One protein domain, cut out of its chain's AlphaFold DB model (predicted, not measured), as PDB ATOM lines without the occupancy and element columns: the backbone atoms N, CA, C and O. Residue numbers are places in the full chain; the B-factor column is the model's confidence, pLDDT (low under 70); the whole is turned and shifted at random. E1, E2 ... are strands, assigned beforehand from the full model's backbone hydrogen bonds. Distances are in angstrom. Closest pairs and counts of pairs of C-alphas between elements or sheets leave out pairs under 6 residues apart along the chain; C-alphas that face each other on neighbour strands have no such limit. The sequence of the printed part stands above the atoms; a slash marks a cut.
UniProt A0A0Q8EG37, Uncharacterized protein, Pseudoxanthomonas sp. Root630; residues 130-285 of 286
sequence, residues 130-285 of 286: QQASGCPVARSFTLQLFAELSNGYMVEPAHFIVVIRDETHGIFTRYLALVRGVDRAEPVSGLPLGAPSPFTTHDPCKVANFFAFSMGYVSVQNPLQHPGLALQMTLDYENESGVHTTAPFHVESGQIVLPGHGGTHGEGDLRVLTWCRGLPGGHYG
ATOM      1  N   GLN A 130      -9.229  53.653 -10.521       89.19
ATOM      2  CA  GLN A 130      -9.977  54.914 -10.498       89.19
ATOM      3  C   GLN A 130     -11.454  54.667 -10.815       89.19
ATOM      4  O   GLN A 130     -11.785  54.046 -11.819       89.19
ATOM      5  N   GLN A 131     -12.355  55.147  -9.952       90.12
ATOM      6  CA  GLN A 131     -13.802  55.050 -10.187       90.12
ATOM      7  C   GLN A 131     -14.194  55.753 -11.491       90.12
ATOM      8  O   GLN A 131     -13.582  56.758 -11.848       90.12
ATOM      9  N   ALA A 132     -15.250  55.276 -12.153       89.88
ATOM     10  CA  ALA A 132     -15.715  55.807 -13.436       89.88
ATOM     11  C   ALA A 132     -15.961  57.324 -13.397       89.88
ATOM     12  O   ALA A 132     -15.619  58.026 -14.340       89.88
ATOM     13  N   SER A 133     -16.464  57.875 -12.287       90.75
ATOM     14  CA  SER A 133     -16.633  59.327 -12.122       90.75
ATOM     15  C   SER A 133     -15.308  60.097 -12.163       90.75
ATOM     16  O   SER A 133     -15.280  61.216 -12.670       90.75
ATOM     17  N   GLY A 134     -14.218  59.489 -11.697       91.81
ATOM     18  CA  GLY A 134     -12.885  60.077 -11.684       91.81
ATOM     19  C   GLY A 134     -12.068  59.836 -12.952       91.81
ATOM     20  O   GLY A 134     -11.075  60.532 -13.126       91.81
ATOM     21  N   CYS A 135     -12.430  58.880 -13.815       92.56
ATOM     22  CA  CYS A 135     -11.655  58.612 -15.028       92.56
ATOM     23  C   CYS A 135     -11.585  59.867 -15.926       92.56
ATOM     24  O   CYS A 135     -12.607  60.543 -16.098       92.56
ATOM     25  N   PRO A 136     -10.412  60.179 -16.505       95.00
ATOM     26  CA  PRO A 136     -10.287  61.238 -17.493       95.00
ATOM     27  C   PRO A 136     -11.110  60.904 -18.741       95.00
ATOM     28  O   PRO A 136     -11.437  59.744 -19.011       95.00
ATOM     29  N   VAL A 137     -11.466  61.948 -19.485       96.56
ATOM     30  CA  VAL A 137     -12.103  61.810 -20.794       96.56
ATOM     31  C   VAL A 137     -11.031  61.750 -21.878       96.56
ATOM     32  O   VAL A 137     -10.053  62.494 -21.827       96.56
ATOM     33  N   ALA A 138     -11.229  60.896 -22.874       96.75
ATOM     34  CA  ALA A 138     -10.335  60.745 -24.012       96.75
ATOM     35  C   ALA A 138     -11.122  60.525 -25.305       96.75
ATOM     36  O   ALA A 138     -12.338  60.329 -25.291       96.75
ATOM     37  N   ARG A 139     -10.402  60.599 -26.429       97.75
ATOM     38  CA  ARG A 139     -10.924  60.310 -27.774       97.75
ATOM     39  C   ARG A 139     -10.185  59.184 -28.487       97.75
ATOM     40  O   ARG A 139     -10.682  58.729 -29.508       97.75
ATOM     41  N   SER A 140      -9.012  58.780 -27.994       97.19
ATOM     42  CA  SER A 140      -8.169  57.752 -28.609       97.19
ATOM     43  C   SER A 140      -8.082  56.551 -27.690       97.19
ATOM     44  O   SER A 140      -7.694  56.680 -26.523       97.19
ATOM     45  N   PHE A 141      -8.458  55.396 -28.222       97.31
ATOM     46  CA  PHE A 141      -8.540  54.165 -27.468       97.31
ATOM     47  C   PHE A 141      -7.966  53.002 -28.271       97.31
ATOM     48  O   PHE A 141      -7.947  53.021 -29.498       97.31
ATOM     49  N   THR A 142      -7.566  51.950 -27.568       96.38
ATOM     50  CA  THR A 142      -7.340  50.631 -28.165       96.38
ATOM     51  C   THR A 142      -8.281  49.613 -27.560       96.38
ATOM     52  O   THR A 142      -8.617  49.687 -26.378       96.38
ATOM     53  N   LEU A 143      -8.694  48.652 -28.377       95.31
ATOM     54  CA  LEU A 143      -9.473  47.496 -27.972       95.31
ATOM     55  C   LEU A 143      -8.651  46.231 -28.205       95.31
ATOM     56  O   LEU A 143      -8.130  46.020 -29.297       95.31
ATOM     57  N   GLN A 144      -8.559  45.367 -27.197       92.38
ATOM     58  CA  GLN A 144      -7.977  44.035 -27.338       92.38
ATOM     59  C   GLN A 144      -8.949  42.974 -26.829       92.38
ATOM     60  O   GLN A 144      -9.492  43.088 -25.726       92.38
ATOM     61  N   LEU A 145      -9.153  41.938 -27.639       89.12
ATOM     62  CA  LEU A 145      -9.999  40.802 -27.308       89.12
ATOM     63  C   LEU A 145      -9.186  39.722 -26.586       89.12
ATOM     64  O   LEU A 145      -8.032  39.449 -26.910       89.12
ATOM     65  N   PHE A 146      -9.814  39.073 -25.618       85.38
ATOM     66  CA  PHE A 146      -9.289  37.927 -24.893       85.38
ATOM     67  C   PHE A 146     -10.372  36.856 -24.890       85.38
ATOM     68  O   PHE A 146     -11.517  37.113 -24.507       85.38
ATOM     69  N   ALA A 147     -10.016  35.652 -25.327       75.44
ATOM     70  CA  ALA A 147     -10.956  34.546 -25.298       75.44
ATOM     71  C   ALA A 147     -11.163  34.066 -23.859       75.44
ATOM     72  O   ALA A 147     -10.203  33.695 -23.174       75.44
ATOM     73  N   GLU A 148     -12.421  34.031 -23.425       64.81
ATOM     74  CA  GLU A 148     -12.823  33.351 -22.201       64.81
ATOM     75  C   GLU A 148     -13.910  32.333 -22.553       64.81
ATOM     76  O   GLU A 148     -14.871  32.623 -23.255       64.81
ATOM     77  N   LEU A 149     -13.689  31.082 -22.170       55.22
ATOM     78  CA  LEU A 149     -14.429  29.937 -22.690       55.22
ATOM     79  C   LEU A 149     -15.898  29.951 -22.231       55.22
ATOM     80  O   LEU A 149     -16.171  29.741 -21.049       55.22
ATOM     81  N   SER A 150     -16.853  30.054 -23.159       52.00
ATOM     82  CA  SER A 150     -18.134  29.346 -23.021       52.00
ATOM     83  C   SER A 150     -18.277  28.298 -24.126       52.00
ATOM     84  O   SER A 150     -18.037  28.567 -25.301       52.00
ATOM     85  N   ASN A 151     -18.639  27.071 -23.733       49.09
ATOM     86  CA  ASN A 151     -18.797  25.899 -24.607       49.09
ATOM     87  C   ASN A 151     -20.140  25.925 -25.359       49.09
ATOM     88  O   ASN A 151     -20.905  24.959 -25.321       49.09
ATOM     89  N   GLY A 152     -20.444  27.043 -26.014       46.03
ATOM     90  CA  GLY A 152     -21.767  27.278 -26.564       46.03
ATOM     91  C   GLY A 152     -22.101  26.424 -27.782       46.03
ATOM     92  O   GLY A 152     -21.584  26.648 -28.876       46.03
ATOM     93  N   TYR A 153     -23.026  25.474 -27.632       53.62
ATOM     94  CA  TYR A 153     -23.666  24.798 -28.761       53.62
ATOM     95  C   TYR A 153     -24.788  25.677 -29.335       53.62
ATOM     96  O   TYR A 153     -25.812  25.839 -28.686       53.62
ATOM     97  N   MET A 154     -24.611  26.196 -30.560       52.16
ATOM     98  CA  MET A 154     -25.600  26.758 -31.521       52.16
ATOM     99  C   MET A 154     -26.594  27.855 -31.053       52.16
ATOM    100  O   MET A 154     -27.199  28.492 -31.910       52.16
ATOM    101  N   VAL A 155     -26.781  28.105 -29.752       57.97
ATOM    102  CA  VAL A 155     -27.743  29.083 -29.191       57.97
ATOM    103  C   VAL A 155     -27.225  29.753 -27.906       57.97
ATOM    104  O   VAL A 155     -27.869  30.647 -27.362       57.97
ATOM    105  N   GLU A 156     -26.071  29.341 -27.382       63.97
ATOM    106  CA  GLU A 156     -25.521  29.949 -26.168       63.97
ATOM    107  C   GLU A 156     -24.714  31.216 -26.492       63.97
ATOM    108  O   GLU A 156     -23.990  31.244 -27.491       63.97
ATOM    109  N   PRO A 157     -24.810  32.264 -25.654       70.94
ATOM    110  CA  PRO A 157     -23.985  33.450 -25.811       70.94
ATOM    111  C   PRO A 157     -22.503  33.088 -25.660       70.94
ATOM    112  O   PRO A 157     -22.100  32.380 -24.728       70.94
ATOM    113  N   ALA A 158     -21.689  33.605 -26.574       76.94
ATOM    114  CA  ALA A 158     -20.245  33.561 -26.443       76.94
ATOM    115  C   ALA A 158     -19.795  34.713 -25.541       76.94
ATOM    116  O   ALA A 158     -20.246  35.851 -25.693       76.94
ATOM    117  N   HIS A 159     -18.923  34.405 -24.587       83.50
ATOM    118  CA  HIS A 159     -18.362  35.385 -23.669       83.50
ATOM    119  C   HIS A 159     -16.937  35.732 -24.084       83.50
ATOM    120  O   HIS A 159     -16.146  34.852 -24.404       83.50
ATOM    121  N   PHE A 160     -16.590  37.012 -24.054       84.56
ATOM    122  CA  PHE A 160     -15.221  37.462 -24.285       84.56
ATOM    123  C   PHE A 160     -14.840  38.483 -23.237       84.56
ATOM    124  O   PHE A 160     -15.673  39.264 -22.775       84.56
ATOM    125  N   ILE A 161     -13.557  38.516 -22.907       87.50
ATOM    126  CA  ILE A 161     -13.003  39.628 -22.161       87.50
ATOM    127  C   ILE A 161     -12.501  40.650 -23.170       87.50
ATOM    128  O   ILE A 161     -11.698  40.344 -24.046       87.50
ATOM    129  N   VAL A 162     -12.971  41.880 -23.039       90.56
ATOM    130  CA  VAL A 162     -12.533  43.006 -23.856       90.56
ATOM    131  C   VAL A 162     -11.782  43.969 -22.958       90.56
ATOM    132  O   VAL A 162     -12.264  44.349 -21.891       90.56
ATOM    133  N   VAL A 163     -10.582  44.357 -23.370       92.31
ATOM    134  CA  VAL A 163      -9.813  45.406 -22.706       92.31
ATOM    135  C   VAL A 163      -9.874  46.640 -23.582       92.31
ATOM    136  O   VAL A 163      -9.353  46.620 -24.693       92.31
ATOM    137  N   ILE A 164     -10.490  47.703 -23.068       95.38
ATOM    138  CA  ILE A 164     -10.443  49.023 -23.698       95.38
ATOM    139  C   ILE A 164      -9.444  49.865 -22.921       95.38
ATOM    140  O   ILE A 164      -9.557  49.982 -21.699       95.38
ATOM    141  N   ARG A 165      -8.459  50.429 -23.616       95.06
ATOM    142  CA  ARG A 165      -7.422  51.284 -23.038       95.06
ATOM    143  C   ARG A 165      -7.496  52.676 -23.640       95.06
ATOM    144  O   ARG A 165      -7.465  52.820 -24.853       95.06
ATOM    145  N   ASP A 166      -7.539  53.677 -22.778       95.75
ATOM    146  CA  ASP A 166      -7.286  55.077 -23.094       95.75
ATOM    147  C   ASP A 166      -5.794  55.266 -23.393       95.75
ATOM    148  O   ASP A 166      -4.944  55.091 -22.512       95.75
ATOM    149  N   GLU A 167      -5.469  55.608 -24.639       92.88
ATOM    150  CA  GLU A 167      -4.080  55.787 -25.078       92.88
ATOM    151  C   GLU A 167      -3.439  57.066 -24.533       92.88
ATOM    152  O   GLU A 167      -2.218  57.147 -24.421       92.88
ATOM    153  N   THR A 168      -4.249  58.067 -24.185       91.88
ATOM    154  CA  THR A 168      -3.753  59.363 -23.708       91.88
ATOM    155  C   THR A 168      -3.316  59.267 -22.251       91.88
ATOM    156  O   THR A 168      -2.281  59.814 -21.874       91.88
ATOM    157  N   HIS A 169      -4.090  58.553 -21.431       91.31
ATOM    158  CA  HIS A 169      -3.879  58.499 -19.980       91.31
ATOM    159  C   HIS A 169      -3.354  57.146 -19.476       91.31
ATOM    160  O   HIS A 169      -3.009  57.027 -18.301       91.31
ATOM    161  N   GLY A 170      -3.291  56.118 -20.331       88.94
ATOM    162  CA  GLY A 170      -2.780  54.791 -19.968       88.94
ATOM    163  C   GLY A 170      -3.692  54.005 -19.018       88.94
ATOM    164  O   GLY A 170      -3.236  53.083 -18.338       88.94
ATOM    165  N   ILE A 171      -4.976  54.362 -18.957       91.56
ATOM    166  CA  ILE A 171      -5.985  53.692 -18.128       91.56
ATOM    167  C   ILE A 171      -6.715  52.675 -18.986       91.56
ATOM    168  O   ILE A 171      -7.042  52.955 -20.133       91.56
ATOM    169  N   PHE A 172      -7.027  51.511 -18.432       93.44
ATOM    170  CA  PHE A 172      -7.853  50.524 -19.111       93.44
ATOM    171  C   PHE A 172      -9.011  50.039 -18.242       93.44
ATOM    172  O   PHE A 172      -8.912  49.974 -17.015       93.44
ATOM    173  N   THR A 173     -10.092  49.628 -18.892       93.44
ATOM    174  CA  THR A 173     -11.235  48.957 -18.272       93.44
ATOM    175  C   THR A 173     -11.435  47.605 -18.947       93.44
ATOM    176  O   THR A 173     -11.311  47.469 -20.165       93.44
ATOM    177  N   ARG A 174     -11.704  46.578 -18.136       90.88
ATOM    178  CA  ARG A 174     -12.089  45.246 -18.605       90.88
ATOM    179  C   ARG A 174     -13.599  45.156 -18.704       90.88
ATOM    180  O   ARG A 174     -14.304  45.569 -17.782       90.88
ATOM    181  N   TYR A 175     -14.061  44.534 -19.771       91.19
ATOM    182  CA  TYR A 175     -15.458  44.280 -20.057       91.19
ATOM    183  C   TYR A 175     -15.678  42.795 -20.314       91.19
ATOM    184  O   TYR A 175     -14.838  42.144 -20.927       91.19
ATOM    185  N   LEU A 176     -16.816  42.276 -19.868       87.94
ATOM    186  CA  LEU A 176     -17.389  41.031 -20.349       87.94
ATOM    187  C   LEU A 176     -18.275  41.373 -21.545       87.94
ATOM    188  O   LEU A 176     -19.324  41.995 -21.365       87.94
ATOM    189  N   ALA A 177     -17.853  40.987 -22.741       86.44
ATOM    190  CA  ALA A 177     -18.668  41.048 -23.941       86.44
ATOM    191  C   ALA A 177     -19.505  39.777 -24.062       86.44
ATOM    192  O   ALA A 177     -18.966  38.671 -24.055       86.44
ATOM    193  N   LEU A 178     -20.820  39.942 -24.182       84.62
ATOM    194  CA  LEU A 178     -21.756  38.862 -24.477       84.62
ATOM    195  C   LEU A 178     -22.164  38.956 -25.945       84.62
ATOM    196  O   LEU A 178     -22.967  39.814 -26.298       84.62
ATOM    197  N   VAL A 179     -21.627  38.080 -26.791       80.50
ATOM    198  CA  VAL A 179     -21.987  37.998 -28.213       80.50
ATOM    199  C   VAL A 179     -23.098  36.969 -28.382       80.50
ATOM    200  O   VAL A 179     -22.960  35.821 -27.949       80.50
ATOM    201  N   ARG A 180     -24.189  37.346 -29.051       78.25
ATOM    202  CA  ARG A 180     -25.239  36.406 -29.460       78.25
ATOM    203  C   ARG A 180     -25.196  36.237 -30.970       78.25
ATOM    204  O   ARG A 180     -25.218  37.215 -31.706       78.25
ATOM    205  N   GLY A 181     -25.170  34.995 -31.436       69.19
ATOM    206  CA  GLY A 181     -25.203  34.709 -32.862       69.19
ATOM    207  C   GLY A 181     -25.396  33.229 -33.147       69.19
ATOM    208  O   GLY A 181     -25.301  32.389 -32.255       69.19
ATOM    209  N   VAL A 182     -25.689  32.930 -34.407       62.75
ATOM    210  CA  VAL A 182     -25.811  31.564 -34.913       62.75
ATOM    211  C   VAL A 182     -24.451  31.192 -35.484       62.75
ATOM    212  O   VAL A 182     -24.076  31.764 -36.497       62.75
ATOM    213  N   ASP A 183     -23.682  30.363 -34.775       62.81
ATOM    214  CA  ASP A 183     -22.569  29.533 -35.275       62.81
ATOM    215  C   ASP A 183     -21.814  28.884 -34.102       62.81
ATOM    216  O   ASP A 183     -22.012  29.243 -32.940       62.81
ATOM    217  N   ARG A 184     -20.959  27.892 -34.387       59.38
ATOM    218  CA  ARG A 184     -20.071  27.298 -33.375       59.38
ATOM    219  C   ARG A 184     -18.840  28.181 -33.180       59.38
ATOM    220  O   ARG A 184     -18.031  28.303 -34.092       59.38
ATOM    221  N   ALA A 185     -18.668  28.723 -31.977       56.97
ATOM    222  CA  ALA A 185     -17.372  29.241 -31.559       56.97
ATOM    223  C   ALA A 185     -16.439  28.055 -31.256       56.97
ATOM    224  O   ALA A 185     -16.791  27.173 -30.469       56.97
ATOM    225  N   GLU A 186     -15.259  28.014 -31.878       60.50
ATOM    226  CA  GLU A 186     -14.217  27.070 -31.468       60.50
ATOM    227  C   GLU A 186     -13.462  27.629 -30.250       60.50
ATOM    228  O   GLU A 186     -13.056  28.795 -30.254       60.50
ATOM    229  N   PRO A 187     -13.281  26.835 -29.182       54.34
ATOM    230  CA  PRO A 187     -12.641  27.306 -27.967       54.34
ATOM    231  C   PRO A 187     -11.144  27.552 -28.184       54.34
ATOM    232  O   PRO A 187     -10.387  26.641 -28.516       54.34
ATOM    233  N   VAL A 188     -10.698  28.766 -27.877       57.00
ATOM    234  CA  VAL A 188      -9.284  29.103 -27.672       57.00
ATOM    235  C   VAL A 188      -9.190  29.682 -26.264       57.00
ATOM    236  O   VAL A 188      -9.983  30.542 -25.911       57.00
ATOM    237  N   SER A 189      -8.302  29.182 -25.405       55.97
ATOM    238  CA  SER A 189      -8.289  29.587 -23.990       55.97
ATOM    239  C   SER A 189      -7.188  30.597 -23.684       55.97
ATOM    240  O   SER A 189      -6.020  30.338 -23.974       55.97
ATOM    241  N   GLY A 190      -7.558  31.707 -23.036       58.09
ATOM    242  CA  GLY A 190      -6.673  32.500 -22.173       58.09
ATOM    243  C   GLY A 190      -5.569  33.303 -22.862       58.09
ATOM    244  O   GLY A 190      -4.728  33.886 -22.176       58.09
ATOM    245  N   LEU A 191      -5.556  33.345 -24.193       69.25
ATOM    246  CA  LEU A 191      -4.601  34.125 -24.969       69.25
ATOM    247  C   LEU A 191      -5.265  35.386 -25.542       69.25
ATOM    248  O   LEU A 191      -6.461  35.361 -25.853       69.25
ATOM    249  N   PRO A 192      -4.506  36.490 -25.678       75.81
ATOM    250  CA  PRO A 192      -4.962  37.637 -26.445       75.81
ATOM    251  C   PRO A 192      -5.281  37.193 -27.872       75.81
ATOM    252  O   PRO A 192      -4.505  36.476 -28.511       75.81
ATOM    253  N   LEU A 193      -6.434  37.625 -28.357       81.25
ATOM    254  CA  LEU A 193      -6.870  37.431 -29.726       81.25
ATOM    255  C   LEU A 193      -6.447  38.671 -30.502       81.25
ATOM    256  O   LEU A 193      -7.067  39.720 -30.362       81.25
ATOM    257  N   GLY A 194      -5.355  38.554 -31.255       83.31
ATOM    258  CA  GLY A 194      -4.821  39.660 -32.048       83.31
ATOM    259  C   GLY A 194      -4.119  40.759 -31.242       83.31
ATOM    260  O   GLY A 194      -3.982  40.707 -30.008       83.31
ATOM    261  N   ALA A 195      -3.611  41.750 -31.974       87.81
ATOM    262  CA  ALA A 195      -3.014  42.946 -31.405       87.81
ATOM    263  C   ALA A 195      -4.093  43.966 -30.978       87.81
ATOM    264  O   ALA A 195      -5.223  43.937 -31.477       87.81
ATOM    265  N   PRO A 196      -3.765  44.899 -30.062       92.00
ATOM    266  CA  PRO A 196      -4.644  46.014 -29.741       92.00
ATOM    267  C   PRO A 196      -5.014  46.808 -30.997       92.00
ATOM    268  O   PRO A 196      -4.146  47.261 -31.741       92.00
ATOM    269  N   SER A 197      -6.311  46.976 -31.215       94.25
ATOM    270  CA  SER A 197      -6.869  47.637 -32.387       94.25
ATOM    271  C   SER A 197      -7.294  49.066 -32.034       94.25
ATOM    272  O   SER A 197      -8.112  49.235 -31.123       94.25
ATOM    273  N   PRO A 198      -6.738  50.102 -32.687       96.56
ATOM    274  CA  PRO A 198      -7.035  51.490 -32.353       96.56
ATOM    275  C   PRO A 198      -8.418  51.913 -32.859       96.56
ATOM    276  O   PRO A 198      -8.848  51.524 -33.947       96.56
ATOM    277  N   PHE A 199      -9.096  52.762 -32.094       97.25
ATOM    278  CA  PHE A 199     -10.342  53.408 -32.493       97.25
ATOM    279  C   PHE A 199     -10.486  54.789 -31.848       97.25
ATOM    280  O   PHE A 199      -9.777  55.137 -30.901       97.25
ATOM    281  N   THR A 200     -11.416  55.588 -32.376       97.12
ATOM    282  CA  THR A 200     -11.686  56.933 -31.858       97.12
ATOM    283  C   THR A 200     -13.169  57.177 -31.620       97.12
ATOM    284  O   THR A 200     -14.030  56.583 -32.274       97.12
ATOM    285  N   THR A 201     -13.467  58.066 -30.674       96.88
ATOM    286  CA  THR A 201     -14.816  58.586 -30.429       96.88
ATOM    287  C   THR A 201     -14.941  60.002 -30.988       96.88
ATOM    288  O   THR A 201     -13.974  60.768 -31.001       96.88
ATOM    289  N   HIS A 202     -16.136  60.368 -31.459       95.75
ATOM    290  CA  HIS A 202     -16.410  61.739 -31.903       95.75
ATOM    291  C   HIS A 202     -16.368  62.707 -30.713       95.75
ATOM    292  O   HIS A 202     -15.621  63.693 -30.705       95.75
ATOM    293  N   ASP A 203     -17.116  62.369 -29.662       95.69
ATOM    294  CA  ASP A 203     -17.136  63.124 -28.420       95.69
ATOM    295  C   ASP A 203     -16.220  62.463 -27.378       95.69
ATOM    296  O   ASP A 203     -16.142  61.231 -27.318       95.69
ATOM    297  N   PRO A 204     -15.511  63.243 -26.537       96.44
ATOM    298  CA  PRO A 204     -14.717  62.673 -25.457       96.44
ATOM    299  C   PRO A 204     -15.595  61.845 -24.514       96.44
ATOM    300  O   PRO A 204     -16.683  62.275 -24.124       96.44
ATOM    301  N   CYS A 205     -15.112  60.673 -24.113       96.62
ATOM    302  CA  CYS A 205     -15.777  59.837 -23.121       96.62
ATOM    303  C   CYS A 205     -14.756  59.193 -22.184       96.62
ATOM    304  O   CYS A 205     -13.545  59.280 -22.394       96.62
ATOM    305  N   LYS A 206     -15.242  58.580 -21.106       96.50
ATOM    306  CA  LYS A 206     -14.387  57.885 -20.142       96.50
ATOM    307  C   LYS A 206     -14.226  56.433 -20.565       96.50
ATOM    308  O   LYS A 206     -15.190  55.808 -20.995       96.50
ATOM    309  N   VAL A 207     -13.046  55.860 -20.329       94.62
ATOM    310  CA  VAL A 207     -12.738  54.458 -20.678       94.62
ATOM    311  C   VAL A 207     -13.673  53.424 -20.033       94.62
ATOM    312  O   VAL A 207     -13.740  52.303 -20.511       94.62
ATOM    313  N   ALA A 208     -14.404  53.802 -18.976       93.94
ATOM    314  CA  ALA A 208     -15.369  52.956 -18.277       93.94
ATOM    315  C   ALA A 208     -16.828  53.104 -18.774       93.94
ATOM    316  O   ALA A 208     -17.708  52.446 -18.223       93.94
ATOM    317  N   ASN A 209     -17.096  53.931 -19.794       93.50
ATOM    318  CA  ASN A 209     -18.454  54.297 -20.231       93.50
ATOM    319  C   ASN A 209     -18.964  53.555 -21.487       93.50
ATOM    320  O   ASN A 209     -20.000  53.930 -22.033       93.50
ATOM    321  N   PHE A 210     -18.262  52.529 -21.969       91.25
ATOM    322  CA  PHE A 210     -18.762  51.658 -23.041       91.25
ATOM    323  C   PHE A 210     -19.737  50.613 -22.481       91.25
ATOM    324  O   PHE A 210     -19.495  50.086 -21.394       91.25
ATOM    325  N   PHE A 211     -20.824  50.297 -23.191       88.25
ATOM    326  CA  PHE A 211     -21.862  49.394 -22.656       88.25
ATOM    327  C   PHE A 211     -22.500  48.437 -23.674       88.25
ATOM    328  O   PHE A 211     -23.084  47.435 -23.266       88.25
ATOM    329  N   ALA A 212     -22.365  48.681 -24.975       79.31
ATOM    330  CA  ALA A 212     -22.826  47.760 -26.012       79.31
ATOM    331  C   ALA A 212     -21.906  47.815 -27.235       79.31
ATOM    332  O   ALA A 212     -21.047  48.695 -27.351       79.31
ATOM    333  N   PHE A 213     -22.047  46.835 -28.122       82.56
ATOM    334  CA  PHE A 213     -21.314  46.782 -29.378       82.56
ATOM    335  C   PHE A 213     -22.145  46.120 -30.474       82.56
ATOM    336  O   PHE A 213     -22.971  45.241 -30.216       82.56
ATOM    337  N   SER A 214     -21.864  46.502 -31.716       76.00
ATOM    338  CA  SER A 214     -22.340  45.775 -32.887       76.00
ATOM    339  C   SER A 214     -21.166  45.364 -33.764       76.00
ATOM    340  O   SER A 214     -20.152  46.066 -33.860       76.00
ATOM    341  N   MET A 215     -21.292  44.198 -34.388       72.31
ATOM    342  CA  MET A 215     -20.270  43.636 -35.258       72.31
ATOM    343  C   MET A 215     -20.824  43.422 -36.659       72.31
ATOM    344  O   MET A 215     -21.867  42.794 -36.861       72.31
ATOM    345  N   GLY A 216     -20.078  43.929 -37.631       62.16
ATOM    346  CA  GLY A 216     -20.191  43.597 -39.036       62.16
ATOM    347  C   GLY A 216     -18.984  42.778 -39.476       62.16
ATOM    348  O   GLY A 216     -17.879  42.904 -38.944       62.16
ATOM    349  N   TYR A 217     -19.181  41.929 -40.474       61.62
ATOM    350  CA  TYR A 217     -18.072  41.235 -41.107       61.62
ATOM    351  C   TYR A 217     -17.662  41.980 -42.374       61.62
ATOM    352  O   TYR A 217     -18.489  42.216 -43.255       61.62
ATOM    353  N   VAL A 218     -16.376  42.301 -42.493       49.19
ATOM    354  CA  VAL A 218     -15.784  42.672 -43.776       49.19
ATOM    355  C   VAL A 218     -15.049  41.436 -44.261       49.19
ATOM    356  O   VAL A 218     -13.969  41.110 -43.778       49.19
ATOM    357  N   SER A 219     -15.658  40.710 -45.200       46.50
ATOM    358  CA  SER A 219     -14.964  39.613 -45.868       46.50
ATOM    359  C   SER A 219     -13.827  40.199 -46.685       46.50
ATOM    360  O   SER A 219     -14.035  40.744 -47.771       46.50
ATOM    361  N   VAL A 220     -12.614  40.128 -46.144       43.75
ATOM    362  CA  VAL A 220     -11.415  40.432 -46.910       43.75
ATOM    363  C   VAL A 220     -11.287  39.297 -47.924       43.75
ATOM    364  O   VAL A 220     -10.928  38.178 -47.571       43.75
ATOM    365  N   GLN A 221     -11.637  39.568 -49.185       42.81
ATOM    366  CA  GLN A 221     -11.736  38.593 -50.286       42.81
ATOM    367  C   GLN A 221     -10.438  37.820 -50.601       42.81
ATOM    368  O   GLN A 221     -10.408  37.041 -51.552       42.81
ATOM    369  N   ASN A 222      -9.360  38.001 -49.834       44.06
ATOM    370  CA  ASN A 222      -8.096  37.324 -50.071       44.06
ATOM    371  C   ASN A 222      -7.407  36.879 -48.763       44.06
ATOM    372  O   ASN A 222      -6.522  37.577 -48.260       44.06
ATOM    373  N   PRO A 223      -7.757  35.697 -48.218       45.72
ATOM    374  CA  PRO A 223      -7.144  35.150 -47.001       45.72
ATOM    375  C   PRO A 223      -5.637  34.861 -47.143       45.72
ATOM    376  O   PRO A 223      -4.956  34.636 -46.148       45.72
ATOM    377  N   LEU A 224      -5.090  34.895 -48.364       49.06
ATOM    378  CA  LEU A 224      -3.659  34.714 -48.620       49.06
ATOM    379  C   LEU A 224      -2.827  35.991 -48.409       49.06
ATOM    380  O   LEU A 224      -1.605  35.895 -48.332       49.06
ATOM    381  N   GLN A 225      -3.451  37.173 -48.316       53.44
ATOM    382  CA  GLN A 225      -2.738  38.446 -48.110       53.44
ATOM    383  C   GLN A 225      -2.796  38.965 -46.666       53.44
ATOM    384  O   GLN A 225      -1.929  39.742 -46.276       53.44
ATOM    385  N   HIS A 226      -3.748  38.494 -45.854       52.25
ATOM    386  CA  HIS A 226      -3.880  38.877 -44.447       52.25
ATOM    387  C   HIS A 226      -4.203  37.639 -43.593       52.25
ATOM    388  O   HIS A 226      -5.350  37.199 -43.584       52.25
ATOM    389  N   PRO A 227      -3.230  37.054 -42.866       55.53
ATOM    390  CA  PRO A 227      -3.436  35.837 -42.068       55.53
ATOM    391  C   PRO A 227      -4.265  36.050 -40.779       55.53
ATOM    392  O   PRO A 227      -4.165  35.254 -39.849       55.53
ATOM    393  N   GLY A 228      -5.084  37.102 -40.706       59.88
ATOM    394  CA  GLY A 228      -5.943  37.408 -39.562       59.88
ATOM    395  C   GLY A 228      -7.348  37.784 -40.017       59.88
ATOM    396  O   GLY A 228      -7.515  38.530 -40.982       59.88
ATOM    397  N   LEU A 229      -8.359  37.270 -39.317       67.25
ATOM    398  CA  LEU A 229      -9.729  37.742 -39.472       67.25
ATOM    399  C   LEU A 229      -9.813  39.143 -38.847       67.25
ATOM    400  O   LEU A 229      -9.505  39.330 -37.668       67.25
ATOM    401  N   ALA A 230     -10.186  40.131 -39.659       75.56
ATOM    402  CA  ALA A 230     -10.498  41.473 -39.191       75.56
ATOM    403  C   ALA A 230     -12.017  41.594 -39.050       75.56
ATOM    404  O   ALA A 230     -12.761  41.412 -40.016       75.56
ATOM    405  N   LEU A 231     -12.482  41.897 -37.844       82.00
ATOM    406  CA  LEU A 231     -13.889  42.161 -37.566       82.00
ATOM    407  C   LEU A 231     -14.142  43.655 -37.659       82.00
ATOM    408  O   LEU A 231     -13.367  44.431 -37.112       82.00
ATOM    409  N   GLN A 232     -15.229  44.074 -38.297       87.44
ATOM    410  CA  GLN A 232     -15.642  45.469 -38.230       87.44
ATOM    411  C   GLN A 232     -16.557  45.646 -37.017       87.44
ATOM    412  O   GLN A 232     -17.595  45.001 -36.915       87.44
ATOM    413  N   MET A 233     -16.175  46.502 -36.080       89.00
ATOM    414  CA  MET A 233     -16.893  46.718 -34.827       89.00
ATOM    415  C   MET A 233     -17.310  48.182 -34.695       89.00
ATOM    416  O   MET A 233     -16.612  49.087 -35.155       89.00
ATOM    417  N   THR A 234     -18.445  48.411 -34.045       92.44
ATOM    418  CA  THR A 234     -18.802  49.702 -33.448       92.44
ATOM    419  C   THR A 234     -19.092  49.496 -31.967       92.44
ATOM    420  O   THR A 234     -19.518  48.411 -31.565       92.44
ATOM    421  N   LEU A 235     -18.840  50.522 -31.159       93.19
ATOM    422  CA  LEU A 235     -19.127  50.516 -29.730       93.19
ATOM    423  C   LEU A 235     -20.111  51.628 -29.391       93.19
ATOM    424  O   LEU A 235     -19.930  52.762 -29.842       93.19
ATOM    425  N   ASP A 236     -21.074  51.314 -28.533       92.94
ATOM    426  CA  ASP A 236     -21.932  52.310 -27.908       92.94
ATOM    427  C   ASP A 236     -21.315  52.771 -26.588       92.94
ATOM    428  O   ASP A 236     -20.834  51.971 -25.769       92.94
ATOM    429  N   TYR A 237     -21.317  54.084 -26.392       95.12
ATOM    430  CA  TYR A 237     -20.751  54.743 -25.227       95.12
ATOM    431  C   TYR A 237     -21.626  55.903 -24.770       95.12
ATOM    432  O   TYR A 237     -22.363  56.504 -25.550       95.12
ATOM    433  N   GLU A 238     -21.526  56.229 -23.485       94.00
ATOM    434  CA  GLU A 238     -22.256  57.342 -22.881       94.00
ATOM    435  C   GLU A 238     -21.300  58.444 -22.406       94.00
ATOM    436  O   GLU A 238     -20.227  58.191 -21.843       94.00
ATOM    437  N   ASN A 239     -21.688  59.697 -22.610       93.69
ATOM    438  CA  ASN A 239     -21.008  60.871 -22.070       93.69
ATOM    439  C   ASN A 239     -22.034  61.919 -21.593       93.69
ATOM    440  O   ASN A 239     -23.219  61.632 -21.452       93.69
ATOM    441  N   GLU A 240     -21.584  63.150 -21.339       92.75
ATOM    442  CA  GLU A 240     -22.455  64.238 -20.867       92.75
ATOM    443  C   GLU A 240     -23.515  64.683 -21.893       92.75
ATOM    444  O   GLU A 240     -24.535  65.246 -21.497       92.75
ATOM    445  N   SER A 241     -23.302  64.442 -23.193       94.88
ATOM    446  CA  SER A 241     -24.258  64.770 -24.262       94.88
ATOM    447  C   SER A 241     -25.234  63.631 -24.584       94.88
ATOM    448  O   SER A 241     -26.179  63.855 -25.340       94.88
ATOM    449  N   GLY A 242     -25.056  62.444 -23.994       95.00
ATOM    450  CA  GLY A 242     -25.954  61.297 -24.131       95.00
ATOM    451  C   GLY A 242     -25.260  60.037 -24.648       95.00
ATOM    452  O   GLY A 242     -24.077  59.810 -24.393       95.00
ATOM    453  N   VAL A 243     -26.031  59.202 -25.349       95.00
ATOM    454  CA  VAL A 243     -25.573  57.937 -25.942       95.00
ATOM    455  C   VAL A 243     -25.098  58.166 -27.372       95.00
ATOM    456  O   VAL A 243     -25.790  58.804 -28.166       95.00
ATOM    457  N   HIS A 244     -23.945  57.594 -27.704       95.31
ATOM    458  CA  HIS A 244     -23.287  57.718 -29.002       95.31
ATOM    459  C   HIS A 244     -22.729  56.376 -29.462       95.31
ATOM    460  O   HIS A 244     -22.445  55.505 -28.643       95.31
ATOM    461  N   THR A 245     -22.468  56.261 -30.763       95.12
ATOM    462  CA  THR A 245     -21.827  55.092 -31.377       95.12
ATOM    463  C   THR A 245     -20.527  55.519 -32.059       95.12
ATOM    464  O   THR A 245     -20.451  56.591 -32.668       95.12
ATOM    465  N   THR A 246     -19.466  54.720 -31.944       95.62
ATOM    466  CA  THR A 246     -18.203  54.984 -32.654       95.62
ATOM    467  C   THR A 246     -18.367  54.831 -34.167       95.62
ATOM    468  O   THR A 246     -19.230  54.095 -34.644       95.62
ATOM    469  N   ALA A 247     -17.470  55.445 -34.944       94.50
ATOM    470  CA  ALA A 247     -17.302  55.029 -36.334       94.50
ATOM    471  C   ALA A 247     -16.870  53.545 -36.387       94.50
ATOM    472  O   ALA A 247     -16.203  53.084 -35.454       94.50
ATOM    473  N   PRO A 248     -17.217  52.791 -37.445       92.81
ATOM    474  CA  PRO A 248     -16.759  51.416 -37.594       92.81
ATOM    475  C   PRO A 248     -15.230  51.327 -37.643       92.81
ATOM    476  O   PRO A 248     -14.591  52.049 -38.410       92.81
ATOM    477  N   PHE A 249     -14.644  50.417 -36.870       92.75
ATOM    478  CA  PHE A 249     -13.201  50.160 -36.843       92.75
ATOM    479  C   PHE A 249     -12.910  48.664 -36.952       92.75
ATOM    480  O   PHE A 249     -13.790  47.835 -36.737       92.75
ATOM    481  N   HIS A 250     -11.682  48.315 -37.333       91.19
ATOM    482  CA  HIS A 250     -11.280  46.920 -37.493       91.19
ATOM    483  C   HIS A 250     -10.677  46.399 -36.194       91.19
ATOM    484  O   HIS A 250      -9.829  47.065 -35.612       91.19
ATOM    485  N   VAL A 251     -11.096  45.211 -35.772       88.81
ATOM    486  CA  VAL A 251     -10.568  44.485 -34.621       88.81
ATOM    487  C   VAL A 251      -9.886  43.224 -35.116       88.81
ATOM    488  O   VAL A 251     -10.497  42.413 -35.816       88.81
ATOM    489  N   GLU A 252      -8.629  43.038 -34.738       86.25
ATOM    490  CA  GLU A 252      -7.937  41.774 -34.960       86.25
ATOM    491  C   GLU A 252      -8.493  40.714 -34.003       86.25
ATOM    492  O   GLU A 252      -8.269  40.785 -32.800       86.25
ATOM    493  N   SER A 253      -9.215  39.714 -34.516       78.06
ATOM    494  CA  SER A 253      -9.732  38.602 -33.696       78.06
ATOM    495  C   SER A 253      -8.857  37.349 -33.750       78.06
ATOM    496  O   SER A 253      -9.194  36.311 -33.173       78.06
ATOM    497  N   GLY A 254      -7.726  37.419 -34.458       80.38
ATOM    498  CA  GLY A 254      -6.897  36.256 -34.749       80.38
ATOM    499  C   GLY A 254      -7.645  35.244 -35.621       80.38
ATOM    500  O   GLY A 254      -8.183  35.596 -36.668       80.38
ATOM    501  N   GLN A 255      -7.653  33.978 -35.201       70.44
ATOM    502  CA  GLN A 255      -8.343  32.889 -35.906       70.44
ATOM    503  C   GLN A 255      -9.776  32.650 -35.412       70.44
ATOM    504  O   GLN A 255     -10.408  31.682 -35.828       70.44
ATOM    505  N   ILE A 256     -10.304  33.499 -34.525       68.69
ATOM    506  CA  ILE A 256     -11.642  33.278 -33.979       68.69
ATOM    507  C   ILE A 256     -12.705  33.836 -34.916       68.69
ATOM    508  O   ILE A 256     -12.729  35.030 -35.234       68.69
ATOM    509  N   VAL A 257     -13.624  32.946 -35.284       66.75
ATOM    510  CA  VAL A 257     -14.916  33.277 -35.875       66.75
ATOM    511  C   VAL A 257     -15.895  33.536 -34.732       66.75
ATOM    512  O   VAL A 257     -16.175  32.645 -33.929       66.75
ATOM    513  N   LEU A 258     -16.391  34.768 -34.626       67.19
ATOM    514  CA  LEU A 258     -17.427  35.099 -33.650       67.19
ATOM    515  C   LEU A 258     -18.810  34.660 -34.165       67.19
ATOM    516  O   LEU A 258     -19.042  34.708 -35.376       67.19
ATOM    517  N   PRO A 259     -19.741  34.261 -33.276       63.06
ATOM    518  CA  PRO A 259     -21.107  33.914 -33.667       63.06
ATOM    519  C   PRO A 259     -21.782  35.051 -34.451       63.06
ATOM    520  O   PRO A 259     -21.643  36.214 -34.076       63.06
ATOM    521  N   GLY A 260     -22.542  34.722 -35.506       59.25
ATOM    522  CA  GLY A 260     -23.123  35.716 -36.431       59.25
ATOM    523  C   GLY A 260     -22.380  35.850 -37.770       59.25
ATOM    524  O   GLY A 260     -22.588  36.806 -38.512       59.25
ATOM    525  N   HIS A 261     -21.536  34.874 -38.116       50.41
ATOM    526  CA  HIS A 261     -20.688  34.870 -39.314       50.41
ATOM    527  C   HIS A 261     -21.463  34.768 -40.654       50.41
ATOM    528  O   HIS A 261     -20.873  34.860 -41.728       50.41
ATOM    529  N   GLY A 262     -22.796  34.650 -40.621       52.31
ATOM    530  CA  GLY A 262     -23.665  34.456 -41.791       52.31
ATOM    531  C   GLY A 262     -24.327  35.708 -42.386       52.31
ATOM    532  O   GLY A 262     -25.265  35.565 -43.168       52.31
ATOM    533  N   GLY A 263     -23.897  36.924 -42.029       52.16
ATOM    534  CA  GLY A 263     -24.480  38.170 -42.560       52.16
ATOM    535  C   GLY A 263     -25.668  38.721 -41.764       52.16
ATOM    536  O   GLY A 263     -26.299  39.686 -42.189       52.16
ATOM    537  N   THR A 264     -25.961  38.149 -40.596       54.62
ATOM    538  CA  THR A 264     -26.810  38.773 -39.580       54.62
ATOM    539  C   THR A 264     -25.933  39.576 -38.623       54.62
ATOM    540  O   THR A 264     -24.923  39.075 -38.139       54.62
ATOM    541  N   HIS A 265     -26.293  40.837 -38.375       57.69
ATOM    542  CA  HIS A 265     -25.581  41.701 -37.434       57.69
ATOM    543  C   HIS A 265     -25.481  41.018 -36.064       57.69
ATOM    544  O   HIS A 265     -26.499  40.672 -35.462       57.69
ATOM    545  N   GLY A 266     -24.251  40.782 -35.601       63.47
ATOM    546  CA  GLY A 266     -24.000  40.312 -34.245       63.47
ATOM    547  C   GLY A 266     -24.096  41.504 -33.306       63.47
ATOM    548  O   GLY A 266     -23.248  42.393 -33.357       63.47
ATOM    549  N   GLU A 267     -25.131  41.538 -32.477       71.69
ATOM    550  CA  GLU A 267     -25.260  42.507 -31.390       71.69
ATOM    551  C   GLU A 267     -24.791  41.870 -30.082       71.69
ATOM    552  O   GLU A 267     -24.954  40.661 -29.852       71.69
ATOM    553  N   GLY A 268     -24.196  42.684 -29.216       80.88
ATOM    554  CA  GLY A 268     -23.773  42.221 -27.911       80.88
ATOM    555  C   GLY A 268     -23.700  43.312 -26.856       80.88
ATOM    556  O   GLY A 268     -23.607  44.506 -27.139       80.88
ATOM    557  N   ASP A 269     -23.722  42.855 -25.609       82.75
ATOM    558  CA  ASP A 269     -23.675  43.712 -24.428       82.75
ATOM    559  C   ASP A 269     -22.250  43.740 -23.863       82.75
ATOM    560  O   ASP A 269     -21.603  42.692 -23.765       82.75
ATOM    561  N   LEU A 270     -21.775  44.909 -23.417       82.50
ATOM    562  CA  LEU A 270     -20.554  45.043 -22.619       82.50
ATOM    563  C   LEU A 270     -20.913  45.265 -21.150       82.50
ATOM    564  O   LEU A 270     -21.601  46.217 -20.788       82.50
ATOM    565  N   ARG A 271     -20.378  44.424 -20.266       83.31
ATOM    566  CA  ARG A 271     -20.503  44.603 -18.814       83.31
ATOM    567  C   ARG A 271     -19.152  44.903 -18.200       83.31
ATOM    568  O   ARG A 271     -18.224  44.118 -18.355       83.31
ATOM    569  N   VAL A 272     -19.039  46.005 -17.467       83.38
ATOM    570  CA  VAL A 272     -17.785  46.370 -16.795       83.38
ATOM    571  C   VAL A 272     -17.402  45.301 -15.762       83.38
ATOM    572  O   VAL A 272     -18.166  44.985 -14.850       83.38
ATOM    573  N   LEU A 273     -16.187  44.771 -15.883       80.75
ATOM    574  CA  LEU A 273     -15.567  43.847 -14.929       80.75
ATOM    575  C   LEU A 273     -14.528  44.522 -14.035       80.75
ATOM    576  O   LEU A 273     -14.080  43.933 -13.054       80.75
ATOM    577  N   THR A 274     -14.111  45.741 -14.365       76.56
ATOM    578  CA  THR A 274     -13.199  46.511 -13.521       76.56
ATOM    579  C   THR A 274     -13.971  47.260 -12.440       76.56
ATOM    580  O   THR A 274     -14.725  48.187 -12.730       76.56
ATOM    581  N   TRP A 275     -13.734  46.883 -11.182       75.31
ATOM    582  CA  TRP A 275     -14.388  47.475 -10.016       75.31
ATOM    583  C   TRP A 275     -13.379  48.176  -9.101       75.31
ATOM    584  O   TRP A 275     -12.440  47.565  -8.592       75.31
ATOM    585  N   CYS A 276     -13.618  49.457  -8.832       72.06
ATOM    586  CA  CYS A 276     -12.833  50.322  -7.964       72.06
ATOM    587  C   CYS A 276     -13.649  50.708  -6.729       72.06
ATOM    588  O   CYS A 276     -14.576  51.515  -6.805       72.06
ATOM    589  N   ARG A 277     -13.292  50.151  -5.564       73.75
ATOM    590  CA  ARG A 277     -14.013  50.387  -4.294       73.75
ATOM    591  C   ARG A 277     -15.520  50.079  -4.407       73.75
ATOM    592  O   ARG A 277     -16.345  50.842  -3.917       73.75
ATOM    593  N   GLY A 278     -15.867  48.988  -5.093       69.56
ATOM    594  CA  GLY A 278     -17.256  48.543  -5.260       69.56
ATOM    595  C   GLY A 278     -18.067  49.285  -6.329       69.56
ATOM    596  O   GLY A 278     -19.257  49.026  -6.444       69.56
ATOM    597  N   LEU A 279     -17.446  50.158  -7.132       81.38
ATOM    598  CA  LEU A 279     -18.079  50.827  -8.278       81.38
ATOM    599  C   LEU A 279     -17.308  50.547  -9.578       81.38
ATOM    600  O   LEU A 279     -16.106  50.298  -9.499       81.38
ATOM    601  N   PRO A 280     -17.940  50.620 -10.763       82.62
ATOM    602  CA  PRO A 280     -17.238  50.540 -12.046       82.62
ATOM    603  C   PRO A 280     -16.086  51.548 -12.146       82.62
ATOM    604  O   PRO A 280     -16.160  52.650 -11.588       82.62
ATOM    605  N   GLY A 281     -15.019  51.196 -12.859       90.25
ATOM    606  CA  GLY A 281     -13.883  52.094 -13.054       90.25
ATOM    607  C   GLY A 281     -12.827  51.583 -14.027       90.25
ATOM    608  O   GLY A 281     -13.092  50.695 -14.837       90.25
ATOM    609  N   GLY A 282     -11.631  52.162 -13.954       89.75
ATOM    610  CA  GLY A 282     -10.473  51.806 -14.770       89.75
ATOM    611  C   GLY A 282      -9.217  51.600 -13.927       89.75
ATOM    612  O   GLY A 282      -9.094  52.139 -12.830       89.75
ATOM    613  N   HIS A 283      -8.281  50.809 -14.432       86.81
ATOM    614  CA  HIS A 283      -6.980  50.573 -13.819       86.81
ATOM    615  C   HIS A 283      -5.873  51.267 -14.600       86.81
ATOM    616  O   HIS A 283      -5.865  51.254 -15.828       86.81
ATOM    617  N   TYR A 284      -4.888  51.788 -13.876       81.69
ATOM    618  CA  TYR A 284      -3.609  52.156 -14.471       81.69
ATOM    619  C   TYR A 284      -2.761  50.896 -14.597       81.69
ATOM    620  O   TYR A 284      -2.565  50.162 -13.620       81.69
ATOM    621  N   GLY A 285      -2.244  50.623 -15.788       67.44
ATOM    622  CA  GLY A 285      -1.341  49.498 -15.984       67.44
ATOM    623  C   GLY A 285      -0.412  49.690 -17.171       67.44
ATOM    624  O   GLY A 285      -0.712  50.505 -18.043       67.44
TER     625      GLY A 285
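AT A GLANCE: This is residues 130 to 285 of the 286 residues of an uncharacterized protein of Pseudoxanthomonas sp. Root630 (UniProt A0A0Q8EG37). The strands E1, E2, E3, E4, E5, E6, E8 and E9 form a barrel, nearly closed, with E8 and E4 side by side at the seam and E9 bridging E3 and E5. E7 folds back on the far part of E6, E10 packs on the first residues of E3 near one end, and residues 221 to 226 stick out. The printed part has 156 residues, 83 of them in ten named strands, E1 to E10 in order along the chain, with no named helix, and its class is all strand; the strands make one branched, strongly twisted sheet whose neighbours are antiparallel. The whole is compact, with a radius of gyration of the C-alphas of 15.3 A and spans of 42 by 30 by 28 A.

IN THESE COORDINATES: Find C-alpha 137 at (-12.103, 61.810, -20.794); there E1, residues 137 to 147, begins, bends by 77 degrees at residue 140 and spans 27.7 A. E2, residues 158 to 166, spans 25.3 A, and E3, residues 171 to 179, 24.6 A. E4, residues 192 to 206, bends by 128 degrees at residue 203 and spans 23.2 A. Next come E5, residues 210 to 217, and E6, residues 230 to 239, 27.9 A long from C-alpha 230 at (-10.498, 41.473, -39.191). Then read E7, residues 242 to 245, E8, residues 249 to 252, E9, residues 266 to 272, and E10, residues 279 to 284, which ends at C-alpha 284 (-3.609, 52.156, -14.471).

HOW THE PARTS SIT: Start at E1, E2 and E3, a meander, each strand the antiparallel neighbour of the one before; N 144 and O 163 are 2.9 A apart, N 162 and O 175 2.8 A. E4 lies on the other side of E1 from E2, with N 143 and O 197 2.9 A apart; E1 to E4 form a Greek key, a meander whose first strand also pairs with the fourth. Beside E3, on the other side from E2, look for E9, N 176 to O 271 2.8 A, and E10, N 172 to O 283 2.9 A. E9 also pairs with E5, N 213 to O 268 3.0 A. E5, E6 and E7 are a second meander, with N 216 and O 232 2.8 A apart and N 237 and O 244 2.9 A. E8 pairs with E6, N 233 to O 249 2.8 A. The closest C-alphas of E4 and E8, Gly 194 and Glu 252, are 4.8 A apart.

THE WHOLE: The two farthest C-alphas, Leu 224 and Arg 277, are 48.1 A apart. The printed part has no cut. Long links join E3 to E4, E5 to E6 and E8 to E9. Look for pLDDT under 70 at residues 148 to 156, 181 to 191, 216 to 229, 256 to 266, 278 and 285.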